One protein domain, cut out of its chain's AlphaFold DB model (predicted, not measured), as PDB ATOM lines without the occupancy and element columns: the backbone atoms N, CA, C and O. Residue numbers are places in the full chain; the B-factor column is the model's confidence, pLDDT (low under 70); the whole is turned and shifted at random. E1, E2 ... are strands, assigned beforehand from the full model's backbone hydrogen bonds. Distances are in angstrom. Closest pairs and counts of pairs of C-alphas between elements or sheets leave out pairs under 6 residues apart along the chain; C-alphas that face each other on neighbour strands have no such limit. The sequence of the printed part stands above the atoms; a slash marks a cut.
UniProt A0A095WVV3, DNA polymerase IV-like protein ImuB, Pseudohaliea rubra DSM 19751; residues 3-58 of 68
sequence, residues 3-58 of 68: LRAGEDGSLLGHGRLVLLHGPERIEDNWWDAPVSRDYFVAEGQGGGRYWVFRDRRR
ATOM      1  N   LEU A   3     109.894 188.900 136.375       90.25
ATOM      2  CA  LEU A   3     111.196 188.312 136.682       90.25
ATOM      3  C   LEU A   3     112.300 189.353 136.462       90.25
ATOM      4  O   LEU A   3     112.154 190.276 135.658       90.25
ATOM      5  N   ARG A   4     113.411 189.206 137.181       91.38
ATOM      6  CA  ARG A   4     114.622 190.015 137.002       91.38
ATOM      7  C   ARG A   4     115.699 189.166 136.348       91.38
ATOM      8  O   ARG A   4     115.887 188.028 136.760       91.38
ATOM      9  N   ALA A   5     116.407 189.715 135.369       89.19
ATOM     10  CA  ALA A   5     117.608 189.071 134.853       89.19
ATOM     11  C   ALA A   5     118.737 189.211 135.885       89.19
ATOM     12  O   ALA A   5     119.004 190.314 136.362       89.19
ATOM     13  N   GLY A   6     119.338 188.089 136.262       86.56
ATOM     14  CA  GLY A   6     120.573 188.019 137.027       86.56
ATOM     15  C   GLY A   6     121.784 188.247 136.125       86.56
ATOM     16  O   GLY A   6     121.711 188.123 134.902       86.56
ATOM     17  N   GLU A   7     122.913 188.572 136.741       85.12
ATOM     18  CA  GLU A   7     124.178 188.846 136.047       85.12
ATOM     19  C   GLU A   7     124.739 187.601 135.336       85.12
ATOM     20  O   GLU A   7     125.443 187.713 134.338       85.12
ATOM     21  N   ASP A   8     124.368 186.407 135.807       85.31
ATOM     22  CA  ASP A   8     124.743 185.102 135.256       85.31
ATOM     23  C   ASP A   8     123.809 184.614 134.132       85.31
ATOM     24  O   ASP A   8     123.886 183.458 133.718       85.31
ATOM     25  N   GLY A   9     122.883 185.459 133.668       82.56
ATOM     26  CA  GLY A   9     121.872 185.086 132.675       82.56
ATOM     27  C   GLY A   9     120.708 184.263 133.241       82.56
ATOM     28  O   GLY A   9     119.841 183.829 132.481       82.56
ATOM     29  N   SER A  10     120.654 184.062 134.563       88.25
ATOM     30  CA  SER A  10     119.504 183.447 135.227       88.25
ATOM     31  C   SER A  10     118.342 184.432 135.383       88.25
ATOM     32  O   SER A  10     118.519 185.648 135.326       88.25
ATOM     33  N   LEU A  11     117.126 183.926 135.580       91.38
ATOM     34  CA  LEU A  11     115.960 184.738 135.921       91.38
ATOM     35  C   LEU A  11     115.589 184.534 137.391       91.38
ATOM     36  O   LEU A  11     115.490 183.407 137.876       91.38
ATOM     37  N   LEU A  12     115.362 185.642 138.092       88.81
ATOM     38  CA  LEU A  12     115.070 185.708 139.521       88.81
ATOM     39  C   LEU A  12     113.637 186.195 139.758       88.81
ATOM     40  O   LEU A  12     113.143 187.084 139.062       88.81
ATOM     41  N   GLY A  13     112.977 185.641 140.772       85.31
ATOM     42  CA  GLY A  13     111.611 186.009 141.182       85.31
ATOM     43  C   GLY A  13     110.759 184.813 141.612       85.31
ATOM     44  O   GLY A  13     109.804 184.981 142.362       85.31
ATOM     45  N   HIS A  14     111.147 183.603 141.202       83.31
ATOM     46  CA  HIS A  14     110.565 182.326 141.630       83.31
ATOM     47  C   HIS A  14     111.681 181.308 141.891       83.31
ATOM     48  O   HIS A  14     111.720 180.229 141.311       83.31
ATOM     49  N   GLY A  15     112.666 181.726 142.688       85.69
ATOM     50  CA  GLY A  15     113.973 181.076 142.730       85.69
ATOM     51  C   GLY A  15     114.838 181.428 141.516       85.69
ATOM     52  O   GLY A  15     114.499 182.324 140.738       85.69
ATOM     53  N   ARG A  16     115.980 180.742 141.397       90.56
ATOM     54  CA  ARG A  16     116.885 180.849 140.247       90.56
ATOM     55  C   ARG A  16     116.361 179.961 139.123       90.56
ATOM     56  O   ARG A  16     116.322 178.742 139.283       90.56
ATOM     57  N   LEU A  17     115.969 180.581 138.018       91.50
ATOM     58  CA  LEU A  17     115.534 179.921 136.792       91.50
ATOM     59  C   LEU A  17     116.641 180.034 135.742       91.50
ATOM     60  O   LEU A  17     117.142 181.128 135.489       91.50
ATOM     61  N   VAL A  18     117.020 178.924 135.121       92.56
ATOM     62  CA  VAL A  18     118.027 178.884 134.054       92.56
ATOM     63  C   VAL A  18     117.320 178.660 132.727       92.56
ATOM     64  O   VAL A  18     116.528 177.730 132.609       92.56
ATOM     65  N   LEU A  19     117.577 179.509 131.732       91.06
ATOM     66  CA  LEU A  19     117.014 179.341 130.392       91.06
ATOM     67  C   LEU A  19     117.580 178.066 129.745       91.06
ATOM     68  O   LEU A  19     118.793 177.921 129.636       91.06
ATOM     69  N   LEU A  20     116.701 177.161 129.316       89.88
ATOM     70  CA  LEU A  20     117.048 175.905 128.645       89.88
ATOM     71  C   LEU A  20     116.805 175.957 127.133       89.88
ATOM     72  O   LEU A  20     117.629 175.476 126.363       89.88
ATOM     73  N   HIS A  21     115.672 176.522 126.702       86.50
ATOM     74  CA  HIS A  21     115.282 176.594 125.288       86.50
ATOM     75  C   HIS A  21     114.700 177.964 124.930       86.50
ATOM     76  O   HIS A  21     114.098 178.623 125.777       86.50
ATOM     77  N   GLY A  22     114.841 178.359 123.662       85.38
ATOM     78  CA  GLY A  22     114.386 179.640 123.111       85.38
ATOM     79  C   GLY A  22     115.543 180.491 122.559       85.38
ATOM     80  O   GLY A  22     116.692 180.045 122.588       85.38
ATOM     81  N   PRO A  23     115.272 181.712 122.060       83.62
ATOM     82  CA  PRO A  23     113.957 182.348 121.995       83.62
ATOM     83  C   PRO A  23     113.083 181.785 120.870       83.62
ATOM     84  O   PRO A  23     113.473 181.815 119.705       83.62
ATOM     85  N   GLU A  24     111.869 181.352 121.203       84.44
ATOM     86  CA  GLU A  24     110.792 181.264 120.218       84.44
ATOM     87  C   GLU A  24     110.126 182.636 120.120       84.44
ATOM     88  O   GLU A  24     109.617 183.173 121.106       84.44
ATOM     89  N   ARG A  25     110.190 183.248 118.939       84.38
ATOM     90  CA  ARG A  25     109.705 184.609 118.739       84.38
ATOM     91  C   ARG A  25     108.276 184.591 118.230       84.38
ATOM     92  O   ARG A  25     108.005 184.041 117.168       84.38
ATOM     93  N   ILE A  26     107.406 185.281 118.956       75.62
ATOM     94  CA  ILE A  26     106.059 185.595 118.494       75.62
ATOM     95  C   ILE A  26     106.019 187.091 118.200       75.62
ATOM     96  O   ILE A  26     106.094 187.927 119.109       75.62
ATOM     97  N   GLU A  27     105.945 187.403 116.909       74.44
ATOM     98  CA  GLU A  27     105.695 188.739 116.381       74.44
ATOM     99  C   GLU A  27     104.310 188.735 115.755       74.44
ATOM    100  O   GLU A  27     104.127 188.288 114.627       74.44
ATOM    101  N   ASP A  28     103.331 189.198 116.526       67.06
ATOM    102  CA  ASP A  28     101.941 189.198 116.101       67.06
ATOM    103  C   ASP A  28     101.411 190.631 116.057       67.06
ATOM    104  O   ASP A  28     101.521 191.397 117.022       67.06
ATOM    105  N   ASN A  29     100.877 191.007 114.896       57.06
ATOM    106  CA  ASN A  29     100.426 192.362 114.578       57.06
ATOM    107  C   ASN A  29      98.931 192.384 114.212       57.06
ATOM    108  O   ASN A  29      98.495 193.203 113.404       57.06
ATOM    109  N   TRP A  30      98.155 191.439 114.750       58.72
ATOM    110  CA  TRP A  30      96.916 191.002 114.109       58.72
ATOM    111  C   TRP A  30      95.605 191.682 114.560       58.72
ATOM    112  O   TRP A  30      94.626 191.525 113.844       58.72
ATOM    113  N   TRP A  31      95.534 192.532 115.597       54.34
ATOM    114  CA  TRP A  31      94.373 193.463 115.679       54.34
ATOM    115  C   TRP A  31      94.460 194.684 116.611       54.34
ATOM    116  O   TRP A  31      93.614 195.553 116.447       54.34
ATOM    117  N   ASP A  32      95.397 194.828 117.561       58.84
ATOM    118  CA  ASP A  32      95.310 196.000 118.476       58.84
ATOM    119  C   ASP A  32      96.629 196.451 119.128       58.84
ATOM    120  O   ASP A  32      96.907 197.644 119.235       58.84
ATOM    121  N   ALA A  33      97.517 195.522 119.494       59.66
ATOM    122  CA  ALA A  33      98.826 195.858 120.050       59.66
ATOM    123  C   ALA A  33      99.914 194.983 119.418       59.66
ATOM    124  O   ALA A  33      99.793 193.762 119.492       59.66
ATOM    125  N   PRO A  34     100.997 195.565 118.860       64.25
ATOM    126  CA  PRO A  34     102.140 194.784 118.404       64.25
ATOM    127  C   PRO A  34     102.684 193.965 119.575       64.25
ATOM    128  O   PRO A  34     103.207 194.536 120.547       64.25
ATOM    129  N   VAL A  35     102.533 192.644 119.498       69.06
ATOM    130  CA  VAL A  35     103.105 191.702 120.455       69.06
ATOM    131  C   VAL A  35     104.485 191.336 119.931       69.06
ATOM    132  O   VAL A  35     104.605 190.711 118.889       69.06
ATOM    133  N   SER A  36     105.526 191.757 120.648       84.38
ATOM    134  CA  SER A  36     106.906 191.332 120.400       84.38
ATOM    135  C   SER A  36     107.421 190.685 121.678       84.38
ATOM    136  O   SER A  36     107.861 191.366 122.615       84.38
ATOM    137  N   ARG A  37     107.239 189.366 121.760       88.12
ATOM    138  CA  ARG A  37     107.622 188.556 122.919       88.12
ATOM    139  C   ARG A  37     108.548 187.442 122.462       88.12
ATOM    140  O   ARG A  37     108.217 186.699 121.543       88.12
ATOM    141  N   ASP A  38     109.686 187.333 123.130       91.06
ATOM    142  CA  ASP A  38     110.561 186.172 123.003       91.06
ATOM    143  C   ASP A  38     110.197 185.190 124.125       91.06
ATOM    144  O   ASP A  38     110.288 185.541 125.305       91.06
ATOM    145  N   TYR A  39     109.750 183.991 123.768       90.75
ATOM    146  CA  TYR A  39     109.394 182.917 124.689       90.75
ATOM    147  C   TYR A  39     110.566 181.965 124.912       90.75
ATOM    148  O   TYR A  39     111.323 181.646 123.997       90.75
ATOM    149  N   PHE A  40     110.699 181.497 126.147       91.69
ATOM    150  CA  PHE A  40     111.741 180.578 126.563       91.69
ATOM    151  C   PHE A  40     111.188 179.545 127.542       91.69
ATOM    152  O   PHE A  40     110.257 179.810 128.310       91.69
ATOM    153  N   VAL A  41     111.828 178.382 127.563       91.69
ATOM    154  CA  VAL A  41     111.663 177.395 128.629       91.69
ATOM    155  C   VAL A  41     112.810 177.582 129.605       91.69
ATOM    156  O   VAL A  41     113.969 177.584 129.195       91.69
ATOM    157  N   ALA A  42     112.495 177.730 130.885       92.56
ATOM    158  CA  ALA A  42     113.461 177.813 131.964       92.56
ATOM    159  C   ALA A  42     113.284 176.651 132.944       92.56
ATOM    160  O   ALA A  42     112.175 176.158 133.132       92.56
ATOM    161  N   GLU A  43     114.358 176.239 133.599       92.62
ATOM    162  CA  GLU A  43     114.337 175.225 134.649       92.62
ATOM    163  C   GLU A  43     114.714 175.844 135.992       92.62
ATOM    164  O   GLU A  43     115.675 176.609 136.098       92.62
ATOM    165  N   GLY A  44     113.915 175.553 137.016       90.44
ATOM    166  CA  GLY A  44     114.216 175.933 138.393       90.44
ATOM    167  C   GLY A  44     115.076 174.890 139.102       90.44
ATOM    168  O   GLY A  44     115.184 173.754 138.654       90.44
ATOM    169  N   GLN A  45     115.627 175.236 140.269       85.12
ATOM    170  CA  GLN A  45     116.482 174.322 141.054       85.12
ATOM    171  C   GLN A  45     115.854 172.950 141.372       85.12
ATOM    172  O   GLN A  45     116.585 172.000 141.624       85.12
ATOM    173  N   GLY A  46     114.522 172.833 141.370       84.19
ATOM    174  CA  GLY A  46     113.816 171.568 141.600       84.19
ATOM    175  C   GLY A  46     113.588 170.708 140.352       84.19
ATOM    176  O   GLY A  46     112.805 169.768 140.428       84.19
ATOM    177  N   GLY A  47     114.170 171.052 139.195       85.31
ATOM    178  CA  GLY A  47     113.917 170.370 137.915       85.31
ATOM    179  C   GLY A  47     112.559 170.700 137.280       85.31
ATOM    180  O   GLY A  47     112.202 170.163 136.234       85.31
ATOM    181  N   GLY A  48     111.783 171.593 137.903       89.00
ATOM    182  CA  GLY A  48     110.530 172.094 137.346       89.00
ATOM    183  C   GLY A  48     110.788 172.951 136.110       89.00
ATOM    184  O   GLY A  48     111.688 173.795 136.118       89.00
ATOM    185  N   ARG A  49     109.986 172.751 135.060       91.19
ATOM    186  CA  ARG A  49     110.063 173.524 133.814       91.19
ATOM    187  C   ARG A  49     109.029 174.637 133.806       91.19
ATOM    188  O   ARG A  49     107.869 174.446 134.164       91.19
ATOM    189  N   TYR A  50     109.455 175.801 133.349       90.94
ATOM    190  CA  TYR A  50     108.701 177.038 133.402       90.94
ATOM    191  C   TYR A  50     108.715 177.723 132.043       90.94
ATOM    192  O   TYR A  50     109.756 177.845 131.407       90.94
ATOM    193  N   TRP A  51     107.566 178.238 131.631       91.06
ATOM    194  CA  TRP A  51     107.467 179.145 130.500       91.06
ATOM    195  C   TRP A  51     107.724 180.567 130.971       91.06
ATOM    196  O   TRP A  51     106.988 181.106 131.805       91.06
ATOM    197  N   VAL A  52     108.756 181.186 130.414       92.44
ATOM    198  CA  VAL A  52     109.099 182.588 130.646       92.44
ATOM    199  C   VAL A  52     109.097 183.325 129.317       92.44
ATOM    200  O   VAL A  52     109.387 182.747 128.275       92.44
ATOM    201  N   PHE A  53     108.766 184.607 129.334       91.62
ATOM    202  CA  PHE A  53     108.857 185.438 128.142       91.62
ATOM    203  C   PHE A  53     109.466 186.795 128.454       91.62
ATOM    204  O   PHE A  53     109.262 187.354 129.536       91.62
ATOM    205  N   ARG A  54     110.199 187.335 127.483       91.62
ATOM    206  CA  ARG A  54     110.694 188.709 127.490       91.62
ATOM    207  C   ARG A  54     109.795 189.554 126.602       91.62
ATOM    208  O   ARG A  54     109.724 189.337 125.396       91.62
ATOM    209  N   ASP A  55     109.118 190.531 127.194       89.44
ATOM    210  CA  ASP A  55     108.496 191.627 126.453       89.44
ATOM    211  C   ASP A  55     109.627 192.524 125.936       89.44
ATOM    212  O   ASP A  55     110.257 193.241 126.716       89.44
ATOM    213  N   ARG A  56     109.908 192.463 124.629       86.25
ATOM    214  CA  ARG A  56     111.003 193.227 124.009       86.25
ATOM    215  C   ARG A  56     110.724 194.726 123.972       86.25
ATOM    216  O   ARG A  56     111.657 195.516 123.911       86.25
ATOM    217  N   ARG A  57     109.452 195.132 124.012       84.06
ATOM    218  CA  ARG A  57     109.064 196.550 123.949       84.06
ATOM    219  C   ARG A  57     109.283 197.241 125.286       84.06
ATOM    220  O   ARG A  57     109.625 198.416 125.319       84.06
ATOM    221  N   ARG A  58     109.059 196.514 126.382       85.38
ATOM    222  CA  ARG A  58     109.256 197.011 127.753       85.38
ATOM    223  C   ARG A  58     110.573 196.577 128.381       85.38
ATOM    224  O   ARG A  58     110.842 196.966 129.512       85.38
TER     225      ARG A  58
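This is residues 3 to 58 of the 68 residues of the protein "DNA polymerase IV-like protein ImuB" of Pseudohaliea rubra DSM 19751 (UniProt A0A095WVV3). Look first for a long, strongly twisted ribbon of three strands, E2 - E3 - E4, a meander in which each strand is the antiparallel neighbour of the one before. At one end, residues 11 to 12 pair with both E1 and the beginning of E2. The class is all strand: 56 printed residues with four named strands, E1 E2 E3 E4, and no named helix. The rod spans 39 by 19 by 15 A, only just loose, close to compact, with a radius of gyration of the C-alphas of 12.5 A.

Find C-alpha 16 at (116.885, 180.849, 140.247); E2 runs 29.6 A to residue 28, bending by 75 degrees at residue 20. E3, residues 35 to 44, measures 26.3 A. E4, residues 49 to 55, runs 19.6 A to C-alpha 55 at (108.496, 191.627, 126.453). E1, residues 3 to 5, measures 6.7 A.

Hairpin E2 and E3 has N 24 and O 39 within hydrogen-bond range, 2.9 A. Hairpin E3 and E4 has N 40 and O 52 at 2.8 A. E1 is apart from E2, E3 and E4.

The C-alphas farthest apart, Trp 31 and Gly 46, are 39.1 A apart. The printed part has no cut and no long link. Residues 28 to 35 have pLDDT under 70.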